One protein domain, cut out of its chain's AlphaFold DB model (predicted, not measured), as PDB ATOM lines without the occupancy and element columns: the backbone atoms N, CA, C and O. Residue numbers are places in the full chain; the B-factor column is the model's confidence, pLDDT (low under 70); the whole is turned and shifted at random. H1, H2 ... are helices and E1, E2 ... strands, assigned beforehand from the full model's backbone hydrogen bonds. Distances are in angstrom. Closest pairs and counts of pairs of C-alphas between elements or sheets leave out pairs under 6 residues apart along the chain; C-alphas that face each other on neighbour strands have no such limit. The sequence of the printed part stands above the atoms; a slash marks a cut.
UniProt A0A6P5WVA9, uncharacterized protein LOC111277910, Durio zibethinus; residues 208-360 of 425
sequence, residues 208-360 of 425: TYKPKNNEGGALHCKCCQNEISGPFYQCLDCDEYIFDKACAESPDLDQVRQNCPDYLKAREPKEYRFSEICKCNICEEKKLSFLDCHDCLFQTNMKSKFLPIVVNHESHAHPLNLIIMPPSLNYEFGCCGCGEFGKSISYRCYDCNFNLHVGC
ATOM      1  N   THR A 208     179.045 208.002 252.617       86.56
ATOM      2  CA  THR A 208     178.332 207.929 253.892       86.56
ATOM      3  C   THR A 208     179.013 206.939 254.816       86.56
ATOM      4  O   THR A 208     179.377 205.833 254.410       86.56
ATOM      5  N   TYR A 209     179.166 207.336 256.076       90.44
ATOM      6  CA  TYR A 209     179.684 206.477 257.130       90.44
ATOM      7  C   TYR A 209     178.693 205.351 257.451       90.44
ATOM      8  O   TYR A 209     177.508 205.603 257.676       90.44
ATOM      9  N   LYS A 210     179.188 204.116 257.529       88.75
ATOM     10  CA  LYS A 210     178.423 202.949 257.970       88.75
ATOM     11  C   LYS A 210     179.199 202.174 259.043       88.75
ATOM     12  O   LYS A 210     180.366 201.827 258.826       88.75
ATOM     13  N   PRO A 211     178.577 201.861 260.195       87.19
ATOM     14  CA  PRO A 211     179.135 200.870 261.105       87.19
ATOM     15  C   PRO A 211     179.084 199.493 260.429       87.19
ATOM     16  O   PRO A 211     178.116 199.172 259.735       87.19
ATOM     17  N   LYS A 212     180.119 198.666 260.614       79.00
ATOM     18  CA  LYS A 212     180.059 197.274 260.157       79.00
ATOM     19  C   LYS A 212     179.268 196.457 261.172       79.00
ATOM     20  O   LYS A 212     179.693 196.312 262.315       79.00
ATOM     21  N   ASN A 213     178.142 195.914 260.725       76.56
ATOM     22  CA  ASN A 213     177.382 194.909 261.459       76.56
ATOM     23  C   ASN A 213     177.799 193.517 260.958       76.56
ATOM     24  O   ASN A 213     178.189 193.369 259.800       76.56
ATOM     25  N   ASN A 214     177.686 192.489 261.802       65.00
ATOM     26  CA  ASN A 214     178.081 191.111 261.464       65.00
ATOM     27  C   ASN A 214     177.215 190.448 260.367       65.00
ATOM     28  O   ASN A 214     177.454 189.298 260.019       65.00
ATOM     29  N   GLU A 215     176.217 191.147 259.821       55.84
ATOM     30  CA  GLU A 215     175.175 190.590 258.944       55.84
ATOM     31  C   GLU A 215     175.364 190.923 257.448       55.84
ATOM     32  O   GLU A 215     174.410 190.920 256.677       55.84
ATOM     33  N   GLY A 216     176.593 191.209 257.006       62.12
ATOM     34  CA  GLY A 216     176.904 191.540 255.607       62.12
ATOM     35  C   GLY A 216     177.980 190.647 254.990       62.12
ATOM     36  O   GLY A 216     178.836 190.116 255.695       62.12
ATOM     37  N   GLY A 217     177.953 190.503 253.659       73.06
ATOM     38  CA  GLY A 217     179.009 189.824 252.896       73.06
ATOM     39  C   GLY A 217     180.378 190.517 253.002       73.06
ATOM     40  O   GLY A 217     180.482 191.651 253.471       73.06
ATOM     41  N   ALA A 218     181.436 189.833 252.556       84.62
ATOM     42  CA  ALA A 218     182.806 190.349 252.601       84.62
ATOM     43  C   ALA A 218     182.972 191.596 251.705       84.62
ATOM     44  O   ALA A 218     183.015 191.504 250.478       84.62
ATOM     45  N   LEU A 219     183.069 192.773 252.329       90.56
ATOM     46  CA  LEU A 219     183.349 194.043 251.654       90.56
ATOM     47  C   LEU A 219     184.858 194.275 251.575       90.56
ATOM     48  O   LEU A 219     185.573 194.003 252.537       90.56
ATOM     49  N   HIS A 220     185.334 194.828 250.463       93.50
ATOM     50  CA  HIS A 220     186.751 195.124 250.246       93.50
ATOM     51  C   HIS A 220     186.959 196.626 250.056       93.50
ATOM     52  O   HIS A 220     186.168 197.298 249.393       93.50
ATOM     53  N   CYS A 221     188.026 197.162 250.644       93.88
ATOM     54  CA  CYS A 221     188.363 198.574 250.527       93.88
ATOM     55  C   CYS A 221     188.963 198.875 249.148       93.88
ATOM     56  O   CYS A 221     189.969 198.293 248.754       93.88
ATOM     57  N   LYS A 222     188.416 199.856 248.433       91.62
ATOM     58  CA  LYS A 222     188.890 200.279 247.109       91.62
ATOM     59  C   LYS A 222     190.312 200.851 247.131       91.62
ATOM     60  O   LYS A 222     191.014 200.773 246.124       91.62
ATOM     61  N   CYS A 223     190.748 201.405 248.263       91.50
ATOM     62  CA  CYS A 223     192.092 201.961 248.420       91.50
ATOM     63  C   CYS A 223     193.142 200.869 248.677       91.50
ATOM     64  O   CYS A 223     194.092 200.753 247.905       91.50
ATOM     65  N   CYS A 224     192.974 200.054 249.727       93.38
ATOM     66  CA  CYS A 224     193.982 199.070 250.143       93.38
ATOM     67  C   CYS A 224     193.740 197.642 249.630       93.38
ATOM     68  O   CYS A 224     194.623 196.805 249.771       93.38
ATOM     69  N   GLN A 225     192.572 197.364 249.044       93.00
ATOM     70  CA  GLN A 225     192.122 196.045 248.565       93.00
ATOM     71  C   GLN A 225     191.942 194.972 249.652       93.00
ATOM     72  O   GLN A 225     191.577 193.844 249.335       93.00
ATOM     73  N   ASN A 226     192.128 195.312 250.929       93.62
ATOM     74  CA  ASN A 226     191.891 194.391 252.038       93.62
ATOM     75  C   ASN A 226     190.399 194.285 252.377       93.62
ATOM     76  O   ASN A 226     189.617 195.208 252.119       93.62
ATOM     77  N   GLU A 227     190.021 193.176 253.012       93.69
ATOM     78  CA  GLU A 227     188.684 193.007 253.575       93.69
ATOM     79  C   GLU A 227     188.445 194.017 254.709       93.69
ATOM     80  O   GLU A 227     189.259 194.198 255.616       93.69
ATOM     81  N   ILE A 228     187.299 194.685 254.657       92.81
ATOM     82  CA  ILE A 228     186.891 195.694 255.627       92.81
ATOM     83  C   ILE A 228     186.388 194.978 256.870       92.81
ATOM     84  O   ILE A 228     185.292 194.433 256.849       92.81
ATOM     85  N   SER A 229     187.136 194.995 257.970       89.12
ATOM     86  CA  SER A 229     186.730 194.378 259.244       89.12
ATOM     87  C   SER A 229     186.001 195.329 260.202       89.12
ATOM     88  O   SER A 229     185.332 194.869 261.122       89.12
ATOM     89  N   GLY A 230     186.106 196.640 259.983       90.25
ATOM     90  CA  GLY A 230     185.568 197.684 260.858       90.25
ATOM     91  C   GLY A 230     184.632 198.660 260.136       90.25
ATOM     92  O   GLY A 230     184.137 198.349 259.054       90.25
ATOM     93  N   PRO A 231     184.369 199.846 260.717       93.06
ATOM     94  CA  PRO A 231     183.532 200.855 260.076       93.06
ATOM     95  C   PRO A 231     184.127 201.317 258.743       93.06
ATOM     96  O   PRO A 231     185.347 201.321 258.547       93.06
ATOM     97  N   PHE A 232     183.253 201.739 257.838       94.56
ATOM     98  CA  PHE A 232     183.627 202.087 256.476       94.56
ATOM     99  C   PHE A 232     182.783 203.229 255.925       94.56
ATOM    100  O   PHE A 232     181.745 203.595 256.473       94.56
ATOM    101  N   TYR A 233     183.251 203.781 254.819       92.94
ATOM    102  CA  TYR A 233     182.554 204.751 253.999       92.94
ATOM    103  C   TYR A 233     182.107 204.081 252.706       92.94
ATOM    104  O   TYR A 233     182.888 203.372 252.072       92.94
ATOM    105  N   GLN A 234     180.861 204.308 252.305       90.75
ATOM    106  CA  GLN A 234     180.311 203.801 251.049       90.75
ATOM    107  C   GLN A 234     179.632 204.933 250.286       90.75
ATOM    108  O   GLN A 234     178.905 205.738 250.868       90.75
ATOM    109  N   CYS A 235     179.862 204.965 248.980       86.69
ATOM    110  CA  CYS A 235     179.166 205.850 248.059       86.69
ATOM    111  C   CYS A 235     177.650 205.594 248.069       86.69
ATOM    112  O   CYS A 235     177.207 204.449 248.026       86.69
ATOM    113  N   LEU A 236     176.848 206.662 248.113       79.94
ATOM    114  CA  LEU A 236     175.383 206.552 248.094       79.94
ATOM    115  C   LEU A 236     174.819 206.043 246.763       79.94
ATOM    116  O   LEU A 236     173.758 205.424 246.750       79.94
ATOM    117  N   ASP A 237     175.530 206.291 245.666       74.94
ATOM    118  CA  ASP A 237     175.013 206.087 244.312       74.94
ATOM    119  C   ASP A 237     175.729 204.948 243.558       74.94
ATOM    120  O   ASP A 237     175.362 204.631 242.426       74.94
ATOM    121  N   CYS A 238     176.767 204.329 244.141       76.25
ATOM    122  CA  CYS A 238     177.431 203.167 243.542       76.25
ATOM    123  C   CYS A 238     178.103 202.238 244.561       76.25
ATOM    124  O   CYS A 238     178.559 202.663 245.620       76.25
ATOM    125  N   ASP A 239     178.245 200.968 244.181       79.56
ATOM    126  CA  ASP A 239     178.827 199.924 245.037       79.56
ATOM    127  C   ASP A 239     180.342 199.738 244.847       79.56
ATOM    128  O   ASP A 239     180.969 198.943 245.541       79.56
ATOM    129  N   GLU A 240     180.965 200.476 243.920       80.88
ATOM    130  CA  GLU A 240     182.402 200.339 243.626       80.88
ATOM    131  C   GLU A 240     183.310 201.096 244.605       80.88
ATOM    132  O   GLU A 240     184.475 200.730 244.790       80.88
ATOM    133  N   TYR A 241     182.807 202.183 245.194       87.19
ATOM    134  CA  TYR A 241     183.579 203.090 246.041       87.19
ATOM    135  C   TYR A 241     183.235 202.855 247.507       87.19
ATOM    136  O   TYR A 241     182.420 203.560 248.109       87.19
ATOM    137  N   ILE A 242     183.883 201.834 248.059       91.69
ATOM    138  CA  ILE A 242     183.826 201.475 249.473       91.69
ATOM    139  C   ILE A 242     185.229 201.615 250.049       91.69
ATOM    140  O   ILE A 242     186.188 201.080 249.497       91.69
ATOM    141  N   PHE A 243     185.367 202.335 251.153       93.38
ATOM    142  CA  PHE A 243     186.644 202.584 251.807       93.38
ATOM    143  C   PHE A 243     186.545 202.202 253.270       93.38
ATOM    144  O   PHE A 243     185.639 202.664 253.957       93.38
ATOM    145  N   ASP A 244     187.489 201.414 253.782       95.12
ATOM    146  CA  ASP A 244     187.625 201.330 255.234       95.12
ATOM    147  C   ASP A 244     187.907 202.730 255.812       95.12
ATOM    148  O   ASP A 244     188.471 203.603 255.138       95.12
ATOM    149  N   LYS A 245     187.475 202.957 257.058       94.62
ATOM    150  CA  LYS A 245     187.594 204.267 257.707       94.62
ATOM    151  C   LYS A 245     189.035 204.793 257.693       94.62
ATOM    152  O   LYS A 245     189.248 205.965 257.398       94.62
ATOM    153  N   ALA A 246     190.018 203.934 257.964       94.19
ATOM    154  CA  ALA A 246     191.420 204.333 258.056       94.19
ATOM    155  C   ALA A 246     191.986 204.790 256.702       94.19
ATOM    156  O   ALA A 246     192.714 205.774 256.640       94.19
ATOM    157  N   CYS A 247     191.634 204.122 255.607       95.31
ATOM    158  CA  CYS A 247     192.039 204.506 254.260       95.31
ATOM    159  C   CYS A 247     191.327 205.769 253.781       95.31
ATOM    160  O   CYS A 247     191.938 206.563 253.072       95.31
ATOM    161  N   ALA A 248     190.058 205.961 254.150       94.88
ATOM    162  CA  ALA A 248     189.315 207.166 253.786       94.88
ATOM    163  C   ALA A 248     189.859 208.419 254.491       94.88
ATOM    164  O   ALA A 248     189.943 209.477 253.873       94.88
ATOM    165  N   GLU A 249     190.237 208.289 255.763       95.12
ATOM    166  CA  GLU A 249     190.722 209.388 256.610       95.12
ATOM    167  C   GLU A 249     192.249 209.586 256.544       95.12
ATOM    168  O   GLU A 249     192.775 210.510 257.157       95.12
ATOM    169  N   SER A 250     192.973 208.737 255.803       94.25
ATOM    170  CA  SER A 250     194.428 208.821 255.631       94.25
ATOM    171  C   SER A 250     194.808 209.556 254.335       94.25
ATOM    172  O   SER A 250     194.236 209.271 253.284       94.25
ATOM    173  N   PRO A 251     195.867 210.386 254.349       94.25
ATOM    174  CA  PRO A 251     196.642 210.802 255.520       94.25
ATOM    175  C   PRO A 251     195.840 211.759 256.411       94.25
ATOM    176  O   PRO A 251     194.944 212.448 255.933       94.25
ATOM    177  N   ASP A 252     196.187 211.829 257.695       90.38
ATOM    178  CA  ASP A 252     195.561 212.789 258.604       90.38
ATOM    179  C   ASP A 252     195.899 214.250 258.236       90.38
ATOM    180  O   ASP A 252     196.790 214.547 257.432       90.38
ATOM    181  N   LEU A 253     195.180 215.196 258.845       90.06
ATOM    182  CA  LEU A 253     195.333 216.618 258.537       90.06
ATOM    183  C   LEU A 253     196.699 217.205 258.918       90.06
ATOM    184  O   LEU A 253     197.129 218.173 258.284       90.06
ATOM    185  N   ASP A 254     197.395 216.650 259.910       89.44
ATOM    186  CA  ASP A 254     198.714 217.144 260.311       89.44
ATOM    187  C   ASP A 254     199.781 216.740 259.289       89.44
ATOM    188  O   ASP A 254     200.625 217.562 258.912       89.44
ATOM    189  N   GLN A 255     199.687 215.525 258.749       91.25
ATOM    190  CA  GLN A 255     200.502 215.080 257.621       91.25
ATOM    191  C   GLN A 255     200.207 215.893 256.359       91.25
ATOM    192  O   GLN A 255     201.140 216.324 255.679       91.25
ATOM    193  N   VAL A 256     198.934 216.178 256.060       91.88
ATOM    194  CA  VAL A 256     198.563 217.065 254.941       91.88
ATOM    195  C   VAL A 256     199.177 218.452 255.136       91.88
ATOM    196  O   VAL A 256     199.742 219.024 254.200       91.88
ATOM    197  N   ARG A 257     199.131 219.010 256.350       90.00
ATOM    198  CA  ARG A 257     199.723 220.324 256.631       90.00
ATOM    199  C   ARG A 257     201.209 220.360 256.263       90.00
ATOM    200  O   ARG A 257     201.624 221.306 255.594       90.00
ATOM    201  N   GLN A 258     201.964 219.323 256.620       88.88
ATOM    202  CA  GLN A 258     203.415 219.255 256.413       88.88
ATOM    203  C   GLN A 258     203.809 218.869 254.983       88.88
ATOM    204  O   GLN A 258     204.662 219.519 254.386       88.88
ATOM    205  N   ASN A 259     203.158 217.855 254.412       90.50
ATOM    206  CA  ASN A 259     203.666 217.153 253.230       90.50
ATOM    207  C   ASN A 259     202.821 217.357 251.969       90.50
ATOM    208  O   ASN A 259     203.247 216.961 250.886       90.50
ATOM    209  N   CYS A 260     201.623 217.951 252.069       91.19
ATOM    210  CA  CYS A 260     200.785 218.126 250.884       91.19
ATOM    211  C   CYS A 260     201.396 219.172 249.928       91.19
ATOM    212  O   CYS A 260     201.675 220.297 250.367       91.19
ATOM    213  N   PRO A 261     201.582 218.821 248.640       91.44
ATOM    214  CA  PRO A 261     202.145 219.714 247.637       91.44
ATOM    215  C   PRO A 261     201.394 221.043 247.495       91.44
ATOM    216  O   PRO A 261     200.161 221.084 247.497       91.44
ATOM    217  N   ASP A 262     202.131 222.130 247.259       89.56
ATOM    218  CA  ASP A 262     201.558 223.480 247.163       89.56
ATOM    219  C   ASP A 262     200.500 223.614 246.064       89.56
ATOM    220  O   ASP A 262     199.505 224.315 246.244       89.56
ATOM    221  N   TYR A 263     200.660 222.897 244.947       90.75
ATOM    222  CA  TYR A 263     199.684 222.924 243.857       90.75
ATOM    223  C   TYR A 263     198.330 222.314 244.255       90.75
ATOM    224  O   TYR A 263     197.322 222.689 243.674       90.75
ATOM    225  N   LEU A 264     198.273 221.422 245.252       92.38
ATOM    226  CA  LEU A 264     197.010 220.900 245.792       92.38
ATOM    227  C   LEU A 264     196.410 221.822 246.861       92.38
ATOM    228  O   LEU A 264     195.200 221.815 247.065       92.38
ATOM    229  N   LYS A 265     197.240 222.631 247.533       90.12
ATOM    230  CA  LYS A 265     196.802 223.656 248.500       90.12
ATOM    231  C   LYS A 265     196.361 224.959 247.828       90.12
ATOM    232  O   LYS A 265     195.710 225.782 248.478       90.12
ATOM    233  N   ALA A 266     196.735 225.162 246.566       89.00
ATOM    234  CA  ALA A 266     196.417 226.352 245.795       89.00
ATOM    235  C   ALA A 266     194.901 226.547 245.670       89.00
ATOM    236  O   ALA A 266     194.152 225.604 245.433       89.00
ATOM    237  N   ARG A 267     194.451 227.802 245.784       88.06
ATOM    238  CA  ARG A 267     193.044 228.151 245.531       88.06
ATOM    239  C   ARG A 267     192.679 227.969 244.064       88.06
ATOM    240  O   ARG A 267     191.546 227.626 243.768       88.06
ATOM    241  N   GLU A 268     193.637 228.190 243.168       86.56
ATOM    242  CA  GLU A 268     193.465 228.069 241.722       86.56
ATOM    243  C   GLU A 268     194.630 227.273 241.115       86.56
ATOM    244  O   GLU A 268     195.601 227.857 240.619       86.56
ATOM    245  N   PRO A 269     194.590 225.932 241.184       83.00
ATOM    246  CA  PRO A 269     195.605 225.108 240.549       83.00
ATOM    247  C   PRO A 269     195.501 225.232 239.024       83.00
ATOM    248  O   PRO A 269     194.517 224.819 238.418       83.00
ATOM    249  N   LYS A 270     196.538 225.792 238.390       78.62
ATOM    250  CA  LYS A 270     196.618 225.877 236.919       78.62
ATOM    251  C   LYS A 270     196.909 224.517 236.280       78.62
ATOM    252  O   LYS A 270     196.439 224.234 235.186       78.62
ATOM    253  N   GLU A 271     197.691 223.690 236.971       83.56
ATOM    254  CA  GLU A 271     198.159 222.381 236.511       83.56
ATOM    255  C   GLU A 271     198.315 221.435 237.705       83.56
ATOM    256  O   GLU A 271     198.691 221.868 238.798       83.56
ATOM    257  N   TYR A 272     198.103 220.136 237.480       89.31
ATOM    258  CA  TYR A 272     198.470 219.104 238.448       89.31
ATOM    259  C   TYR A 272     199.829 218.495 238.107       89.31
ATOM    260  O   TYR A 272     200.090 218.149 236.956       89.31
ATOM    261  N   ARG A 273     200.688 218.341 239.122       89.56
ATOM    262  CA  ARG A 273     202.076 217.869 238.972       89.56
ATOM    263  C   ARG A 273     202.354 216.650 239.846       89.56
ATOM    264  O   ARG A 273     203.158 216.711 240.770       89.56
ATOM    265  N   PHE A 274     201.657 215.555 239.564       89.12
ATOM    266  CA  PHE A 274     201.868 214.292 240.268       89.12
ATOM    267  C   PHE A 274     203.122 213.573 239.759       89.12
ATOM    268  O   PHE A 274     203.351 213.516 238.551       89.12
ATOM    269  N   SER A 275     203.912 213.009 240.676       85.88
ATOM    270  CA  SER A 275     205.094 212.196 240.347       85.88
ATOM    271  C   SER A 275     204.716 210.837 239.759       85.88
ATOM    272  O   SER A 275     205.360 210.360 238.831       85.88
ATOM    273  N   GLU A 276     203.646 210.239 240.278       88.06
ATOM    274  CA  GLU A 276     203.066 208.993 239.787       88.06
ATOM    275  C   GLU A 276     201.616 209.249 239.387       88.06
ATOM    276  O   GLU A 276     200.905 209.998 240.055       88.06
ATOM    277  N   ILE A 277     201.179 208.660 238.274       91.88
ATOM    278  CA  ILE A 277     199.861 208.913 237.688       91.88
ATOM    279  C   ILE A 277     199.156 207.584 237.465       91.88
ATOM    280  O   ILE A 277     199.713 206.657 236.880       91.88
ATOM    281  N   CYS A 278     197.895 207.522 237.876       90.38
ATOM    282  CA  CYS A 278     197.022 206.388 237.625       90.38
ATOM    283  C   CYS A 278     195.987 206.741 236.565       90.38
ATOM    284  O   CYS A 278     195.337 207.784 236.635       90.38
ATOM    285  N   LYS A 279     195.835 205.856 235.580       88.38
ATOM    286  CA  LYS A 279     194.809 205.965 234.547       88.38
ATOM    287  C   LYS A 279     193.715 204.941 234.799       88.38
ATOM    288  O   LYS A 279     194.006 203.812 235.180       88.38
ATOM    289  N   CYS A 280     192.467 205.334 234.571       85.81
ATOM    290  CA  CYS A 280     191.372 204.379 234.483       85.81
ATOM    291  C   CYS A 280     191.439 203.624 233.145       85.81
ATOM    292  O   CYS A 280     192.004 204.136 232.173       85.81
ATOM    293  N   ASN A 281     190.798 202.455 233.075       84.25
ATOM    294  CA  ASN A 281     190.816 201.588 231.890       84.25
ATOM    295  C   ASN A 281     190.413 202.343 230.612       84.25
ATOM    296  O   ASN A 281     191.073 202.226 229.586       84.25
ATOM    297  N   ILE A 282     189.395 203.209 230.691       82.56
ATOM    298  CA  ILE A 282     188.925 204.005 229.545       82.56
ATOM    299  C   ILE A 282     190.026 204.945 229.036       82.56
ATOM    300  O   ILE A 282     190.253 205.048 227.830       82.56
ATOM    301  N   CYS A 283     190.701 205.659 229.939       87.00
ATOM    302  CA  CYS A 283     191.762 206.593 229.568       87.00
ATOM    303  C   CYS A 283     193.014 205.878 229.064       87.00
ATOM    304  O   CYS A 283     193.722 206.422 228.218       87.00
ATOM    305  N   GLU A 284     193.291 204.683 229.575       88.44
ATOM    306  CA  GLU A 284     194.385 203.841 229.108       88.44
ATOM    307  C   GLU A 284     194.118 203.321 227.689       88.44
ATOM    308  O   GLU A 284     194.907 203.596 226.783       88.44
ATOM    309  N   GLU A 285     192.959 202.698 227.463       88.38
ATOM    310  CA  GLU A 285     192.532 202.175 226.160       88.38
ATOM    311  C   GLU A 285     192.474 203.270 225.089       88.38
ATOM    312  O   GLU A 285     193.024 203.124 223.995       88.38
ATOM    313  N   LYS A 286     191.841 204.405 225.409       85.31
ATOM    314  CA  LYS A 286     191.667 205.526 224.471       85.31
ATOM    315  C   LYS A 286     192.873 206.467 224.408       85.31
ATOM    316  O   LYS A 286     192.816 207.470 223.697       85.31
ATOM    317  N   LYS A 287     193.955 206.175 225.144       84.44
ATOM    318  CA  LYS A 287     195.158 207.023 225.267       84.44
ATOM    319  C   LYS A 287     194.831 208.483 225.604       84.44
ATOM    320  O   LYS A 287     195.474 209.409 225.107       84.44
ATOM    321  N   LEU A 288     193.827 208.691 226.452       82.44
ATOM    322  CA  LEU A 288     193.397 210.020 226.872       82.44
ATOM    323  C   LEU A 288     194.333 210.585 227.947       82.44
ATOM    324  O   LEU A 288     195.051 209.863 228.656       82.44
ATOM    325  N   SER A 289     194.325 211.912 228.042       85.12
ATOM    326  CA  SER A 289     195.013 212.660 229.089       85.12
ATOM    327  C   SER A 289     194.398 212.341 230.452       85.12
ATOM    328  O   SER A 289     193.177 212.364 230.608       85.12
ATOM    329  N   PHE A 290     195.241 212.064 231.450       86.38
ATOM    330  CA  PHE A 290     194.776 211.843 232.822       86.38
ATOM    331  C   PHE A 290     194.233 213.140 233.447       86.38
ATOM    332  O   PHE A 290     193.328 213.086 234.272       86.38
ATOM    333  N   LEU A 291     194.766 214.299 233.033       85.31
ATOM    334  CA  LEU A 291     194.390 215.615 233.561       85.31
ATOM    335  C   LEU A 291     192.957 215.999 233.214       85.31
ATOM    336  O   LEU A 291     192.371 216.818 233.912       85.31
ATOM    337  N   ASP A 292     192.405 215.399 232.161       84.38
ATOM    338  CA  ASP A 292     191.041 215.633 231.695       84.38
ATOM    339  C   ASP A 292     190.046 214.601 232.247       84.38
ATOM    340  O   ASP A 292     188.874 214.600 231.873       84.38
ATOM    341  N   CYS A 293     190.491 213.717 233.149       85.00
ATOM    342  CA  CYS A 293     189.665 212.672 233.735       85.00
ATOM    343  C   CYS A 293     189.647 212.767 235.262       85.00
ATOM    344  O   CYS A 293     190.654 212.539 235.931       85.00
ATOM    345  N   HIS A 294     188.461 213.032 235.807       84.94
ATOM    346  CA  HIS A 294     188.210 213.036 237.246       84.94
ATOM    347  C   HIS A 294     188.658 211.730 237.922       84.94
ATOM    348  O   HIS A 294     189.437 211.763 238.870       84.94
ATOM    349  N   ASP A 295     188.243 210.581 237.386       85.25
ATOM    350  CA  ASP A 295     188.549 209.274 237.976       85.25
ATOM    351  C   ASP A 295     190.062 209.013 238.030       85.25
ATOM    352  O   ASP A 295     190.564 208.465 239.008       85.25
ATOM    353  N   CYS A 296     190.815 209.442 237.009       89.50
ATOM    354  CA  CYS A 296     192.275 209.326 237.008       89.50
ATOM    355  C   CYS A 296     192.906 210.190 238.106       89.50
ATOM    356  O   CYS A 296     193.786 209.723 238.830       89.50
ATOM    357  N   LEU A 297     192.448 211.436 238.261       90.75
ATOM    358  CA  LEU A 297     192.921 212.345 239.309       90.75
ATOM    359  C   LEU A 297     192.616 211.796 240.704       90.75
ATOM    360  O   LEU A 297     193.499 211.754 241.563       90.75
ATOM    361  N   PHE A 298     191.393 211.312 240.914       89.56
ATOM    362  CA  PHE A 298     190.970 210.751 242.187       89.56
ATOM    363  C   PHE A 298     191.710 209.452 242.526       89.56
ATOM    364  O   PHE A 298     192.209 209.305 243.639       89.56
ATOM    365  N   GLN A 299     191.861 208.529 241.570       89.44
ATOM    366  CA  GLN A 299     192.636 207.298 241.769       89.44
ATOM    367  C   GLN A 299     194.117 207.582 242.027       89.44
ATOM    368  O   GLN A 299     194.736 206.897 242.841       89.44
ATOM    369  N   THR A 300     194.677 208.593 241.357       92.88
ATOM    370  CA  THR A 300     196.046 209.056 241.608       92.88
ATOM    371  C   THR A 300     196.176 209.563 243.043       92.88
ATOM    372  O   THR A 300     197.045 209.093 243.773       92.88
ATOM    373  N   ASN A 301     195.258 210.429 243.496       92.44
ATOM    374  CA  ASN A 301     195.226 210.873 244.890       92.44
ATOM    375  C   ASN A 301     195.112 209.700 245.873       92.44
ATOM    376  O   ASN A 301     195.864 209.637 246.839       92.44
ATOM    377  N   MET A 302     194.196 208.766 245.611       90.75
ATOM    378  CA  MET A 302     193.933 207.607 246.463       90.75
ATOM    379  C   MET A 302     195.164 206.706 246.620       90.75
ATOM    380  O   MET A 302     195.454 206.260 247.727       90.75
ATOM    381  N   LYS A 303     195.884 206.419 245.529       90.94
ATOM    382  CA  LYS A 303     197.066 205.543 245.561       90.94
ATOM    383  C   LYS A 303     198.270 206.216 246.205       90.94
ATOM    384  O   LYS A 303     198.944 205.591 247.019       90.94
ATOM    385  N   SER A 304     198.515 207.483 245.883       91.81
ATOM    386  CA  SER A 304     199.634 208.238 246.453       91.81
ATOM    387  C   SER A 304     199.347 208.807 247.843       91.81
ATOM    388  O   SER A 304     200.264 209.304 248.487       91.81
ATOM    389  N   LYS A 305     198.090 208.748 248.308       92.25
ATOM    390  CA  LYS A 305     197.640 209.273 249.604       92.25
ATOM    391  C   LYS A 305     198.061 210.734 249.825       92.25
ATOM    392  O   LYS A 305     198.556 211.079 250.891       92.25
ATOM    393  N   PHE A 306     197.887 211.605 248.824       93.75
ATOM    394  CA  PHE A 306     198.238 213.031 248.970       93.75
ATOM    395  C   PHE A 306     197.272 213.775 249.895       93.75
ATOM    396  O   PHE A 306     197.680 214.652 250.657       93.75
ATOM    397  N   LEU A 307     195.988 213.433 249.797       95.50
ATOM    398  CA  LEU A 307     194.894 214.032 250.543       95.50
ATOM    399  C   LEU A 307     193.928 212.943 251.019       95.50
ATOM    400  O   LEU A 307     193.628 212.036 250.232       95.50
ATOM    401  N   PRO A 308     193.403 213.038 252.252       95.69
ATOM    402  CA  PRO A 308     192.366 212.134 252.721       95.69
ATOM    403  C   PRO A 308     191.114 212.286 251.866       95.69
ATOM    404  O   PRO A 308     190.761 213.387 251.439       95.69
ATOM    405  N   ILE A 309     190.441 211.169 251.618       95.19
ATOM    406  CA  ILE A 309     189.202 211.128 250.840       95.19
ATOM    407  C   ILE A 309     188.054 211.735 251.651       95.19
ATOM    408  O   ILE A 309     187.206 212.432 251.095       95.19
ATOM    409  N   VAL A 310     188.048 211.497 252.964       94.88
ATOM    410  CA  VAL A 310     187.060 212.022 253.906       94.88
ATOM    411  C   VAL A 310     187.770 212.699 255.071       94.88
ATOM    412  O   VAL A 310     188.733 212.168 255.617       94.88
ATOM    413  N   VAL A 311     187.277 213.867 255.473       95.25
ATOM    414  CA  VAL A 311     187.783 214.629 256.617       95.25
ATOM    415  C   VAL A 311     186.644 214.941 257.573       95.25
ATOM    416  O   VAL A 311     185.653 215.553 257.185       95.25
ATOM    417  N   ASN A 312     186.823 214.607 258.849       91.69
ATOM    418  CA  ASN A 312     185.985 215.116 259.931       91.69
ATOM    419  C   ASN A 312     186.679 216.355 260.517       91.69
ATOM    420  O   ASN A 312     187.704 216.229 261.187       91.69
ATOM    421  N   HIS A 313     186.177 217.550 260.205       90.62
ATOM    422  CA  HIS A 313     186.822 218.815 260.572       90.62
ATOM    423  C   HIS A 313     186.078 219.494 261.727       90.62
ATOM    424  O   HIS A 313     184.860 219.588 261.693       90.62
ATOM    425  N   GLU A 314     186.788 220.037 262.723       88.31
ATOM    426  CA  GLU A 314     186.161 220.616 263.930       88.31
ATOM    427  C   GLU A 314     185.231 221.812 263.654       88.31
ATOM    428  O   GLU A 314     184.334 222.089 264.443       88.31
ATOM    429  N   SER A 315     185.381 222.482 262.508       86.88
ATOM    430  CA  SER A 315     184.479 223.564 262.091       86.88
ATOM    431  C   SER A 315     183.107 223.092 261.592       86.88
ATOM    432  O   SER A 315     182.283 223.931 261.234       86.88
ATOM    433  N   HIS A 316     182.892 221.787 261.397       88.75
ATOM    434  CA  HIS A 316     181.675 221.282 260.771       88.75
ATOM    435  C   HIS A 316     181.316 219.871 261.248       88.75
ATOM    436  O   HIS A 316     182.150 218.976 261.270       88.75
ATOM    437  N   ALA A 317     180.045 219.656 261.595       88.31
ATOM    438  CA  ALA A 317     179.602 218.403 262.210       88.31
ATOM    439  C   ALA A 317     179.609 217.191 261.257       88.31
ATOM    440  O   ALA A 317     179.749 216.060 261.716       88.31
ATOM    441  N   HIS A 318     179.440 217.413 259.950       87.56
ATOM    442  CA  HIS A 318     179.376 216.338 258.958       87.56
ATOM    443  C   HIS A 318     180.735 216.080 258.288       87.56
ATOM    444  O   HIS A 318     181.538 217.010 258.147       87.56
ATOM    445  N   PRO A 319     180.983 214.851 257.796       90.62
ATOM    446  CA  PRO A 319     182.192 214.540 257.046       90.62
ATOM    447  C   PRO A 319     182.291 215.340 255.740       90.62
ATOM    448  O   PRO A 319     181.332 215.465 254.974       90.62
ATOM    449  N   LEU A 320     183.486 215.845 255.451       94.31
ATOM    450  CA  LEU A 320     183.807 216.534 254.207       94.31
ATOM    451  C   LEU A 320     184.466 215.565 253.229       94.31
ATOM    452  O   LEU A 320     185.437 214.897 253.571       94.31
ATOM    453  N   ASN A 321     183.972 215.526 251.999       93.44
ATOM    454  CA  ASN A 321     184.447 214.647 250.938       93.44
ATOM    455  C   ASN A 321     185.405 215.401 250.015       93.44
ATOM    456  O   ASN A 321     185.130 216.541 249.634       93.44
ATOM    457  N   LEU A 322     186.505 214.761 249.629       94.81
ATOM    458  CA  LEU A 322     187.435 215.299 248.646       94.81
ATOM    459  C   LEU A 322     186.786 215.349 247.259       94.81
ATOM    460  O   LEU A 322     186.315 214.340 246.738       94.81
ATOM    461  N   ILE A 323     186.865 216.513 246.628       91.62
ATOM    462  CA  ILE A 323     186.501 216.747 245.234       91.62
ATOM    463  C   ILE A 323     187.768 217.154 244.487       91.62
ATOM    464  O   ILE A 323     188.422 218.108 244.906       91.62
ATOM    465  N   ILE A 324     188.109 216.470 243.389       90.44
ATOM    466  CA  ILE A 324     189.272 216.803 242.549       90.44
ATOM    467  C   ILE A 324     188.920 216.756 241.059       90.44
ATOM    468  O   ILE A 324     188.891 215.712 240.418       90.44
ATOM    469  N   MET A 325     188.668 217.923 240.479       87.44
ATOM    470  CA  MET A 325     188.229 218.072 239.095       87.44
ATOM    471  C   MET A 325     189.399 218.382 238.155       87.44
ATOM    472  O   MET A 325     190.338 219.078 238.553       87.44
ATOM    473  N   PRO A 326     189.320 217.960 236.883       86.62
ATOM    474  CA  PRO A 326     190.164 218.482 235.812       86.62
ATOM    475  C   PRO A 326     190.223 220.018 235.804       86.62
ATOM    476  O   PRO A 326     189.165 220.655 235.894       86.62
ATOM    477  N   PRO A 327     191.407 220.644 235.638       84.00
ATOM    478  CA  PRO A 327     191.505 222.102 235.539       84.00
ATOM    479  C   PRO A 327     190.702 222.647 234.350       84.00
ATOM    480  O   PRO A 327     190.106 223.716 234.433       84.00
ATOM    481  N   SER A 328     190.595 221.860 233.274       80.44
ATOM    482  CA  SER A 328     189.848 222.185 232.054       80.44
ATOM    483  C   SER A 328     188.336 222.350 232.255       80.44
ATOM    484  O   SER A 328     187.682 222.971 231.417       80.44
ATOM    485  N   LEU A 329     187.763 221.841 233.355       81.12
ATOM    486  CA  LEU A 329     186.334 221.987 233.649       81.12
ATOM    487  C   LEU A 329     185.970 223.304 234.341       81.12
ATOM    488  O   LEU A 329     184.780 223.575 234.478       81.12
ATOM    489  N   ASN A 330     186.948 224.115 234.768       79.94
ATOM    490  CA  ASN A 330     186.711 225.388 235.464       79.94
ATOM    491  C   ASN A 330     185.697 225.272 236.621       79.94
ATOM    492  O   ASN A 330     184.863 226.152 236.819       79.94
ATOM    493  N   TYR A 331     185.740 224.166 237.369       84.00
ATOM    494  CA  TYR A 331     184.884 223.975 238.538       84.00
ATOM    495  C   TYR A 331     185.232 225.009 239.610       84.00
ATOM    496  O   TYR A 331     186.382 225.047 240.043       84.00
ATOM    497  N   GLU A 332     184.253 225.803 240.045       88.69
ATOM    498  CA  GLU A 332     184.404 226.871 241.039       88.69
ATOM    499  C   GLU A 332     183.537 226.612 242.279       88.69
ATOM    500  O   GLU A 332     182.437 226.060 242.190       88.69
ATOM    501  N   PHE A 333     184.028 227.023 243.448       86.81
ATOM    502  CA  PHE A 333     183.307 226.935 244.721       86.81
ATOM    503  C   PHE A 333     183.708 228.077 245.662       86.81
ATOM    504  O   PHE A 333     184.831 228.574 245.601       86.81
ATOM    505  N   GLY A 334     182.803 228.491 246.551       90.50
ATOM    506  CA  GLY A 334     183.113 229.439 247.626       90.50
ATOM    507  C   GLY A 334     183.617 228.711 248.870       90.50
ATOM    508  O   GLY A 334     183.023 227.715 249.276       90.50
ATOM    509  N   CYS A 335     184.704 229.181 249.479       92.50
ATOM    510  CA  CYS A 335     185.248 228.586 250.698       92.50
ATOM    511  C   CYS A 335     184.624 229.209 251.952       92.50
ATOM    512  O   CYS A 335     184.810 230.396 252.203       92.50
ATOM    513  N   CYS A 336     183.973 228.403 252.793       88.75
ATOM    514  CA  CYS A 336     183.367 228.850 254.053       88.75
ATOM    515  C   CYS A 336     184.397 229.321 255.090       88.75
ATOM    516  O   CYS A 336     184.044 230.023 256.027       88.75
ATOM    517  N   GLY A 337     185.668 228.936 254.941       89.12
ATOM    518  CA  GLY A 337     186.710 229.319 255.886       89.12
ATOM    519  C   GLY A 337     187.278 230.707 255.628       89.12
ATOM    520  O   GLY A 337     187.272 231.566 256.501       89.12
ATOM    521  N   CYS A 338     187.784 230.946 254.418       88.62
ATOM    522  CA  CYS A 338     188.406 232.227 254.076       88.62
ATOM    523  C   CYS A 338     187.486 233.179 253.304       88.62
ATOM    524  O   CYS A 338     187.891 234.308 253.065       88.62
ATOM    525  N   GLY A 339     186.293 232.733 252.893       86.19
ATOM    526  CA  GLY A 339     185.316 233.498 252.110       86.19
ATOM    527  C   GLY A 339     185.692 233.743 250.646       86.19
ATOM    528  O   GLY A 339     184.960 234.422 249.937       86.19
ATOM    529  N   GLU A 340     186.816 233.198 250.184       89.31
ATOM    530  CA  GLU A 340     187.319 233.384 248.821       89.31
ATOM    531  C   GLU A 340     186.907 232.218 247.917       89.31
ATOM    532  O   GLU A 340     186.724 231.086 248.381       89.31
ATOM    533  N   PHE A 341     186.819 232.469 246.611       90.44
ATOM    534  CA  PHE A 341     186.562 231.414 245.633       90.44
ATOM    535  C   PHE A 341     187.779 230.494 245.457       90.44
ATOM    536  O   PHE A 341     188.934 230.875 245.664       90.44
ATOM    537  N   GLY A 342     187.514 229.235 245.130       90.88
ATOM    538  CA  GLY A 342     188.501 228.229 244.765       90.88
ATOM    539  C   GLY A 342     188.100 227.483 243.506       90.88
ATOM    540  O   GLY A 342     186.942 227.531 243.090       90.88
ATOM    541  N   LYS A 343     189.069 226.781 242.919       90.81
ATOM    542  CA  LYS A 343     188.908 226.006 241.694       90.81
ATOM    543  C   LYS A 343     189.394 224.586 241.844       90.81
ATOM    544  O   LYS A 343     190.386 224.329 242.518       90.81
ATOM    545  N   SER A 344     188.712 223.699 241.129       89.44
ATOM    546  CA  SER A 344     189.087 222.311 240.846       89.44
ATOM    547  C   SER A 344     189.167 221.366 242.048       89.44
ATOM    548  O   SER A 344     188.623 220.272 241.953       89.44
ATOM    549  N   ILE A 345     189.787 221.753 243.164       93.06
ATOM    550  CA  ILE A 345     190.006 220.899 244.329       93.06
ATOM    551  C   ILE A 345     189.411 221.492 245.608       93.06
ATOM    552  O   ILE A 345     189.672 222.643 245.959       93.06
ATOM    553  N   SER A 346     188.598 220.707 246.314       94.44
ATOM    554  CA  SER A 346     187.905 221.152 247.527       94.44
ATOM    555  C   SER A 346     187.567 220.000 248.462       94.44
ATOM    556  O   SER A 346     187.592 218.838 248.064       94.44
ATOM    557  N   TYR A 347     187.203 220.343 249.692       95.62
ATOM    558  CA  TYR A 347     186.488 219.461 250.602       95.62
ATOM    559  C   TYR A 347     185.047 219.933 250.736       95.62
ATOM    560  O   TYR A 347     184.828 221.093 251.085       95.62
ATOM    561  N   ARG A 348     184.083 219.046 250.476       91.75
ATOM    562  CA  ARG A 348     182.654 219.369 250.431       91.75
ATOM    563  C   ARG A 348     181.828 218.497 251.367       91.75
ATOM    564  O   ARG A 348     181.878 217.271 251.301       91.75
ATOM    565  N   CYS A 349     180.989 219.136 252.171       87.69
ATOM    566  CA  CYS A 349     179.833 218.495 252.781       87.69
ATOM    567  C   CYS A 349     178.667 218.507 251.788       87.69
ATOM    568  O   CYS A 349     178.250 219.576 251.325       87.69
ATOM    569  N   TYR A 350     178.125 217.333 251.473       79.44
ATOM    570  CA  TYR A 350     176.958 217.224 250.598       79.44
ATOM    571  C   TYR A 350     175.658 217.634 251.300       79.44
ATOM    572  O   TYR A 350     174.777 218.178 250.639       79.44
ATOM    573  N   ASP A 351     175.586 217.484 252.625       77.56
ATOM    574  CA  ASP A 351     174.383 217.779 253.414       77.56
ATOM    575  C   ASP A 351     174.192 219.280 253.680       77.56
ATOM    576  O   ASP A 351     173.068 219.756 253.816       77.56
ATOM    577  N   CYS A 352     175.285 220.048 253.757       79.75
ATOM    578  CA  CYS A 352     175.248 221.449 254.206       79.75
ATOM    579  C   CYS A 352     175.762 222.469 253.186       79.75
ATOM    580  O   CYS A 352     175.862 223.649 253.513       79.75
ATOM    581  N   ASN A 353     176.132 222.043 251.973       76.81
ATOM    582  CA  ASN A 353     176.808 222.896 250.981       76.81
ATOM    583  C   ASN A 353     178.026 223.653 251.561       76.81
ATOM    584  O   ASN A 353     178.329 224.785 251.185       76.81
ATOM    585  N   PHE A 354     178.718 223.013 252.501       84.25
ATOM    586  CA  PHE A 354     179.878 223.562 253.181       84.25
ATOM    587  C   PHE A 354     181.133 223.138 252.424       84.25
ATOM    588  O   PHE A 354     181.394 221.941 252.297       84.25
ATOM    589  N   ASN A 355     181.881 224.103 251.892       92.44
ATOM    590  CA  ASN A 355     183.047 223.837 251.054       92.44
ATOM    591  C   ASN A 355     184.280 224.527 251.629       92.44
ATOM    592  O   ASN A 355     184.210 225.672 252.076       92.44
ATOM    593  N   LEU A 356     185.428 223.861 251.578       95.00
ATOM    594  CA  LEU A 356     186.701 224.417 252.019       95.00
ATOM    595  C   LEU A 356     187.792 224.170 250.982       95.00
ATOM    596  O   LEU A 356     187.864 223.104 250.369       95.00
ATOM    597  N   HIS A 357     188.696 225.141 250.820       95.69
ATOM    598  CA  HIS A 357     189.965 224.886 250.133       95.69
ATOM    599  C   HIS A 357     190.769 223.846 250.915       95.69
ATOM    600  O   HIS A 357     190.776 223.869 252.146       95.69
ATOM    601  N   VAL A 358     191.573 223.043 250.219       95.31
ATOM    602  CA  VAL A 358     192.575 222.160 250.848       95.31
ATOM    603  C   VAL A 358     193.494 222.950 251.786       95.31
ATOM    604  O   VAL A 358     193.753 222.547 252.920       95.31
ATOM    605  N   GLY A 359     193.937 224.134 251.352       93.19
ATOM    606  CA  GLY A 359     194.755 225.036 252.165       93.19
ATOM    607  C   GLY A 359     194.041 225.632 253.387       93.19
ATOM    608  O   GLY A 359     194.729 226.107 254.288       93.19
ATOM    609  N   CYS A 360     192.702 225.626 253.419       93.44
ATOM    610  CA  CYS A 360     191.896 226.087 254.557       93.44
ATOM    611  C   CYS A 360     191.636 224.948 255.552       93.44
ATOM    612  O   CYS A 360     191.805 225.156 256.748       93.44
TER     613      CYS A 360
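Overview. This is residues 208 to 360 of the 425 residues of the protein "uncharacterized protein LOC111277910" of Durio zibethinus (UniProt A0A6P5WVA9). Little regular structure is here: loops join a small lobe, the meander E1 E2 E3 (each strand the antiparallel neighbour of the one before) with H1, to a larger lobe with antiparallel sheet E4 E7 E8, hairpin E5 E6 and H5. The printed part has 153 residues, under half in named elements; five helices and eight strands, class mixed, run E1 E2 E3 H1 H2 H3 H4 H5 E4 E5 E6 E7 E8. It is compact, radius of gyration of the C-alphas 15.6 A, spanning 46 by 42 by 29 A.

Along the chain. Find C-alpha 208 at (178.332, 207.929, 253.892), beginning E1, 208 to 210; then follow E2, 232 to 235, E3, 242 to 244, H1, 245 to 249, H2, 253 to 259, H3, 262 to 265, and H4, 281 to 285. H5, 294 to 304, is 15.4 A long. Next come E4, 320 to 324, E5, 332 to 334, E6, 341 to 343, E7, 345 to 349, and E8, 354 to 356, ending at (186.701, 224.417, 252.019).

Arrangement. Look at N 321 and O 348, 2.8 A, between E4 and E7. H5 only grazes that sheet, C-alphas 298 and 324 closest at 6.3 A. In H1, H2, H4 and H5 every O i to N i+4 pair is within hydrogen-bond range; H3 is too short.

Size, cuts and confidence. The printed part has no cut; links E1 to E2, H3 to H4 and H5 to E4 are long. Residues 214 to 216 are under pLDDT 70.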